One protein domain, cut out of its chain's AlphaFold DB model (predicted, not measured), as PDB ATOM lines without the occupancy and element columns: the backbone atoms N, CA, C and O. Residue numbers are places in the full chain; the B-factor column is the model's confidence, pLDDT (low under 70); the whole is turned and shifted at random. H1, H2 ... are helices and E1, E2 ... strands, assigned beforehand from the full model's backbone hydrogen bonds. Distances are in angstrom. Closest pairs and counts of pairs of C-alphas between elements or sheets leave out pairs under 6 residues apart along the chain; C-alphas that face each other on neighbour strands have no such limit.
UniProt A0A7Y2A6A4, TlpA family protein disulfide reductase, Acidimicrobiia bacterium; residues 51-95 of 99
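AT A GLANCE: This is residues 51 to 95 of the 99 residues of the protein "TlpA family protein disulfide reductase" of Acidimicrobiia bacterium (UniProt A0A7Y2A6A4). A small three-stranded sheet has one helix, H1, over one of its faces, and the helix runs along the strands; the other face has no named helix on it. The hairpin of E1 and E2 makes the longer part of the sheet, and the short strand E3 lies beside E2 at the other edge. The printed part has 45 residues with three named strands and one named helix, in the order E1, E2, H1, E3; the sheet's order is E1, E2, E3, and it is mixed. The class is mixed, helices and strands. The whole is compact, with a radius of gyration of the C-alphas of 10.1 A, and only just elongated, with spans of 29 by 19 by 13 A.

HOW THE PARTS SIT: In the sheet, E2, residues 62 to 67, is the inner strand, and E1, residues 52 to 56, and E3, residues 89 to 91, are the edge strands. E1 and E2 form a hairpin, antiparallel with 168 degrees between their directions; N 53 and O 66 are within hydrogen-bond range at 2.9 A, and N 55 and O 64 at 2.8 A. E2 and E3 are parallel, with 18 degrees between their directions; N 67 and O 91 are 2.9 A apart, as are N 91 and O 65. E1 and E3 are apart. H1, residues 72 to 83, is on the sheet at a height over the sheet of 10.0 A. It lies over E2, and only just not over E1: dropped onto the local plane, 9 of its 12 C-alphas fall on E2 and 2 on E1. On the local plane it stands at 9 degrees to E2 and runs along the strands. The closest C-alphas of E2 and H1 are those of Gly 64 and Phe 78, 7.6 A apart. H1 is near E1, with 7 pairs of C-alphas within 10 A, and near E3, with 5. E2, H1 and E3 make a strand-helix-strand unit, two parallel neighbour strands with a helix between them along the chain, and its crossover is left-handed. With H1 on one face, the sheet and helix form two layers. In H1 every O i to N i+4 pair is within hydrogen-bond range.

IN THESE COORDINATES: E2, residues 62 to 67, is 13.4 A long from first to last C-alpha. E1, residues 52 to 56, is 13.2 A long and begins at C-alpha 52 (41.382, 18.223, -0.263). H1, residues 72 to 83, is 16.6 A long and begins at C-alpha 72 (49.356, 6.663, -1.854). E3, residues 89 to 91, is 7.0 A long and ends at C-alpha 91 (35.771, 9.975, 1.123).

THE WHOLE: The two C-alphas farthest apart are those of Asp 59 and Val 95, 30.9 A. The printed part has no cut, and the three links are tight. The mean pLDDT of the printed part is 88.2, and residues 93 to 95 are under 70.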
ATOM      1  N   PRO A  51      43.829  19.714   3.748       86.50
ATOM      2  CA  PRO A  51      43.931  19.451   2.311       86.50
ATOM      3  C   PRO A  51      42.677  18.760   1.759       86.50
ATOM      4  O   PRO A  51      41.939  18.107   2.491       86.50
ATOM      5  N   GLU A  52      42.471  18.880   0.451       89.75
ATOM      6  CA  GLU A  52      41.382  18.223  -0.263       89.75
ATOM      7  C   GLU A  52      41.827  17.863  -1.684       89.75
ATOM      8  O   GLU A  52      42.556  18.625  -2.323       89.75
ATOM      9  N   THR A  53      41.427  16.684  -2.164       91.94
ATOM     10  CA  THR A  53      41.796  16.166  -3.490       91.94
ATOM     11  C   THR A  53      40.542  15.862  -4.299       91.94
ATOM     12  O   THR A  53      39.684  15.104  -3.852       91.94
ATOM     13  N   PHE A  54      40.460  16.415  -5.508       92.75
ATOM     14  CA  PHE A  54      39.393  16.140  -6.472       92.75
ATOM     15  C   PHE A  54      39.947  15.353  -7.656       92.75
ATOM     16  O   PHE A  54      41.038  15.643  -8.151       92.75
ATOM     17  N   PHE A  55      39.168  14.388  -8.133       93.75
ATOM     18  CA  PHE A  55      39.471  13.599  -9.316       93.75
ATOM     19  C   PHE A  55      38.545  14.023 -10.447       93.75
ATOM     20  O   PHE A  55      37.325  14.000 -10.290       93.75
ATOM     21  N   ILE A  56      39.138  14.428 -11.569       91.88
ATOM     22  CA  ILE A  56      38.430  14.936 -12.743       91.88
ATOM     23  C   ILE A  56      38.703  13.996 -13.920       91.88
ATOM     24  O   ILE A  56      39.865  13.678 -14.186       91.88
ATOM     25  N   ASP A  57      37.650  13.549 -14.603       91.12
ATOM     26  CA  ASP A  57      37.747  12.641 -15.749       91.12
ATOM     27  C   ASP A  57      38.080  13.361 -17.077       91.12
ATOM     28  O   ASP A  57      38.347  14.566 -17.128       91.12
ATOM     29  N   GLY A  58      38.102  12.600 -18.178       89.88
ATOM     30  CA  GLY A  58      38.395  13.121 -19.518       89.88
ATOM     31  C   GLY A  58      37.337  14.078 -20.081       89.88
ATOM     32  O   GLY A  58      37.667  14.873 -20.961       89.88
ATOM     33  N   ASP A  59      36.112  14.035 -19.552       90.62
ATOM     34  CA  ASP A  59      34.999  14.911 -19.929       90.62
ATOM     35  C   ASP A  59      34.939  16.180 -19.055       90.62
ATOM     36  O   ASP A  59      34.143  17.088 -19.309       90.62
ATOM     37  N   GLY A  60      35.824  16.287 -18.056       90.81
ATOM     38  CA  GLY A  60      35.914  17.432 -17.155       90.81
ATOM     39  C   GLY A  60      34.957  17.356 -15.965       90.81
ATOM     40  O   GLY A  60      34.713  18.381 -15.325       90.81
ATOM     41  N   LEU A  61      34.414  16.175 -15.657       91.88
ATOM     42  CA  LEU A  61      33.515  15.960 -14.526       91.88
ATOM     43  C   LEU A  61      34.297  15.546 -13.279       91.88
ATOM     44  O   LEU A  61      35.239  14.760 -13.357       91.88
ATOM     45  N   ILE A  62      33.887  16.054 -12.113       91.81
ATOM     46  CA  ILE A  62      34.391  15.561 -10.827       91.81
ATOM     47  C   ILE A  62      33.765  14.188 -10.581       91.81
ATOM     48  O   ILE A  62      32.560  14.087 -10.357       91.81
ATOM     49  N   VAL A  63      34.594  13.148 -10.612       93.81
ATOM     50  CA  VAL A  63      34.193  11.741 -10.435       93.81
ATOM     51  C   VAL A  63      34.630  11.163  -9.094       93.81
ATOM     52  O   VAL A  63      34.246  10.060  -8.740       93.81
ATOM     53  N   GLY A  64      35.424  11.904  -8.323       92.81
ATOM     54  CA  GLY A  64      35.830  11.487  -6.989       92.81
ATOM     55  C   GLY A  64      36.342  12.652  -6.161       92.81
ATOM     56  O   GLY A  64      36.829  13.657  -6.692       92.81
ATOM     57  N   ARG A  65      36.244  12.511  -4.842       92.06
ATOM     58  CA  ARG A  65      36.696  13.515  -3.878       92.06
ATOM     59  C   ARG A  65      37.206  12.842  -2.611       92.06
ATOM     60  O   ARG A  65      36.580  11.917  -2.100       92.06
ATOM     61  N   VAL A  66      38.319  13.346  -2.093       92.44
ATOM     62  CA  VAL A  66      38.853  12.988  -0.778       92.44
ATOM     63  C   VAL A  66      39.034  14.270   0.021       92.44
ATOM     64  O   VAL A  66      39.917  15.074  -0.282       92.44
ATOM     65  N   ALA A  67      38.187  14.459   1.030       90.12
ATOM     66  CA  ALA A  67      38.322  15.537   1.999       90.12
ATOM     67  C   ALA A  67      39.284  15.101   3.114       90.12
ATOM     68  O   ALA A  67      39.031  14.121   3.818       90.12
ATOM     69  N   GLY A  68      40.380  15.837   3.294       87.38
ATOM     70  CA  GLY A  68      41.476  15.473   4.189       87.38
ATOM     71  C   GLY A  68      42.674  14.860   3.462       87.38
ATOM     72  O   GLY A  68      42.774  14.865   2.235       87.38
ATOM     73  N   ALA A  69      43.638  14.370   4.244       87.75
ATOM     74  CA  ALA A  69      44.855  13.776   3.699       87.75
ATOM     75  C   ALA A  69      44.545  12.471   2.950       87.75
ATOM     76  O   ALA A  69      43.813  11.623   3.457       87.75
ATOM     77  N   ILE A  70      45.150  12.306   1.775       88.00
ATOM     78  CA  ILE A  70      45.074  11.088   0.967       88.00
ATOM     79  C   ILE A  70      46.405  10.334   1.046       88.00
ATOM     80  O   ILE A  70      47.476  10.936   0.935       88.00
ATOM     81  N   ASP A  71      46.349   9.020   1.255       89.25
ATOM     82  CA  ASP A  71      47.524   8.153   1.168       89.25
ATOM     83  C   ASP A  71      47.767   7.661  -0.271       89.25
ATOM     84  O   ASP A  71      46.915   7.772  -1.156       89.25
ATOM     85  N   PHE A  72      48.958   7.113  -0.519       88.69
ATOM     86  CA  PHE A  72      49.356   6.663  -1.854       88.69
ATOM     87  C   PHE A  72      48.496   5.510  -2.387       88.69
ATOM     88  O   PHE A  72      48.211   5.474  -3.581       88.69
ATOM     89  N   THR A  73      48.074   4.581  -1.529       91.88
ATOM     90  CA  THR A  73      47.252   3.437  -1.938       91.88
ATOM     91  C   THR A  73      45.892   3.928  -2.417       91.88
ATOM     92  O   THR A  73      45.514   3.664  -3.554       91.88
ATOM     93  N   THR A  74      45.225   4.749  -1.602       91.31
ATOM     94  CA  THR A  74      43.931   5.355  -1.937       91.31
ATOM     95  C   THR A  74      44.014   6.164  -3.234       91.31
ATOM     96  O   THR A  74      43.149   6.046  -4.099       91.31
ATOM     97  N   LEU A  75      45.087   6.942  -3.412       92.81
ATOM     98  CA  LEU A  75      45.315   7.713  -4.635       92.81
ATOM     99  C   LEU A  75      45.391   6.819  -5.884       92.81
ATOM    100  O   LEU A  75      44.762   7.123  -6.898       92.81
ATOM    101  N   ILE A  76      46.167   5.735  -5.828       93.75
ATOM    102  CA  ILE A  76      46.355   4.828  -6.966       93.75
ATOM    103  C   ILE A  76      45.094   4.009  -7.252       93.75
ATOM    104  O   ILE A  76      44.753   3.817  -8.422       93.75
ATOM    105  N   ASP A  77      44.375   3.579  -6.218       94.00
ATOM    106  CA  ASP A  77      43.127   2.831  -6.366       94.00
ATOM    107  C   ASP A  77      42.051   3.683  -7.048       94.00
ATOM    108  O   ASP A  77      41.367   3.202  -7.953       94.00
ATOM    109  N   PHE A  78      41.934   4.960  -6.674       94.81
ATOM    110  CA  PHE A  78      41.003   5.894  -7.315       94.81
ATOM    111  C   PHE A  78      41.361   6.115  -8.786       94.81
ATOM    112  O   PHE A  78      40.496   6.014  -9.654       94.81
ATOM    113  N   ILE A  79      42.642   6.359  -9.091       93.81
ATOM    114  CA  ILE A  79      43.107   6.524 -10.478       93.81
ATOM    115  C   ILE A  79      42.788   5.276 -11.310       93.81
ATOM    116  O   ILE A  79      42.325   5.401 -12.443       93.81
ATOM    117  N   SER A  80      43.017   4.085 -10.755       93.81
ATOM    118  CA  SER A  80      42.808   2.820 -11.465       93.81
ATOM    119  C   SER A  80      41.329   2.576 -11.776       93.81
ATOM    120  O   SER A  80      41.003   2.213 -12.904       93.81
ATOM    121  N   GLN A  81      40.438   2.847 -10.816       93.88
ATOM    122  CA  GLN A  81      38.984   2.757 -11.003       93.88
ATOM    123  C   GLN A  81      38.500   3.722 -12.090       93.88
ATOM    124  O   GLN A  81      37.826   3.310 -13.031       93.88
ATOM    125  N   ILE A  82      38.939   4.985 -12.047       93.81
ATOM    126  CA  ILE A  82      38.567   5.982 -13.063       93.81
ATOM    127  C   ILE A  82      39.037   5.546 -14.458       93.81
ATOM    128  O   ILE A  82      38.287   5.641 -15.428       93.81
ATOM    129  N   GLN A  83      40.263   5.022 -14.577       91.38
ATOM    130  CA  GLN A  83      40.781   4.505 -15.848       91.38
ATOM    131  C   GLN A  83      40.014   3.276 -16.359       91.38
ATOM    132  O   GLN A  83      39.951   3.063 -17.571       91.38
ATOM    133  N   ALA A  84      39.420   2.488 -15.463       92.69
ATOM    134  CA  ALA A  84      38.546   1.368 -15.798       92.69
ATOM    135  C   ALA A  84      37.100   1.796 -16.128       92.69
ATOM    136  O   ALA A  84      36.301   0.959 -16.551       92.69
ATOM    137  N   GLY A  85      36.762   3.085 -15.987       90.88
ATOM    138  CA  GLY A  85      35.398   3.596 -16.148       90.88
ATOM    139  C   GLY A  85      34.491   3.286 -14.954       90.88
ATOM    140  O   GLY A  85      33.270   3.244 -15.102       90.88
ATOM    141  N   GLU A  86      35.086   3.029 -13.792       92.31
ATOM    142  CA  GLU A  86      34.403   2.758 -12.532       92.31
ATOM    143  C   GLU A  86      34.297   4.039 -11.693       92.31
ATOM    144  O   GLU A  86      35.118   4.952 -11.808       92.31
ATOM    145  N   ASP A  87      33.277   4.103 -10.838       88.12
ATOM    146  CA  ASP A  87      33.095   5.195  -9.879       88.12
ATOM    147  C   ASP A  87      33.938   4.917  -8.620       88.12
ATOM    148  O   ASP A  87      33.641   3.952  -7.908       88.12
ATOM    149  N   PRO A  88      34.972   5.727  -8.323       89.31
ATOM    150  CA  PRO A  88      35.795   5.544  -7.131       89.31
ATOM    151  C   PRO A  88      35.087   5.976  -5.832       89.31
ATOM    152  O   PRO A  88      35.553   5.657  -4.735       89.31
ATOM    153  N   GLY A  89      33.974   6.712  -5.930       86.12
ATOM    154  CA  GLY A  89      33.226   7.243  -4.799       86.12
ATOM    155  C   GLY A  89      33.841   8.496  -4.164       86.12
ATOM    156  O   GLY A  89      34.666   9.212  -4.734       86.12
ATOM    157  N   THR A  90      33.386   8.811  -2.948       86.44
ATOM    158  CA  THR A  90      33.819   9.983  -2.170       86.44
ATOM    159  C   THR A  90      34.203   9.571  -0.754       86.44
ATOM    160  O   THR A  90      33.497   8.791  -0.115       86.44
ATOM    161  N   ILE A  91      35.313  10.121  -0.260       85.00
ATOM    162  CA  ILE A  91      35.771   9.975   1.123       85.00
ATOM    163  C   ILE A  91      35.619  11.330   1.814       85.00
ATOM    164  O   ILE A  91      36.380  12.262   1.549       85.00
ATOM    165  N   ASP A  92      34.649  11.434   2.723       80.44
ATOM    166  CA  ASP A  92      34.479  12.604   3.583       80.44
ATOM    167  C   ASP A  92      35.282  12.421   4.882       80.44
ATOM    168  O   ASP A  92      35.053  11.497   5.670       80.44
ATOM    169  N   GLY A  93      36.252  13.307   5.108       61.28
ATOM    170  CA  GLY A  93      37.161  13.268   6.246       61.28
ATOM    171  C   GLY A  93      36.451  13.353   7.597       61.28
ATOM    172  O   GLY A  93      36.170  14.436   8.102       61.28
ATOM    173  N   THR A  94      36.239  12.202   8.234       48.94
ATOM    174  CA  THR A  94      36.039  12.102   9.694       48.94
ATOM    175  C   THR A  94      37.042  11.185  10.386       48.94
ATOM    176  O   THR A  94      36.992  11.043  11.604       48.94
ATOM    177  N   VAL A  95      38.009  10.602   9.670       45.56
ATOM    178  CA  VAL A  95      39.003   9.719  10.294       45.56
ATOM    179  C   VAL A  95      40.392   9.971   9.716       45.56
ATOM    180  O   VAL A  95      40.952   9.141   9.011       45.56
TER     181      VAL A  95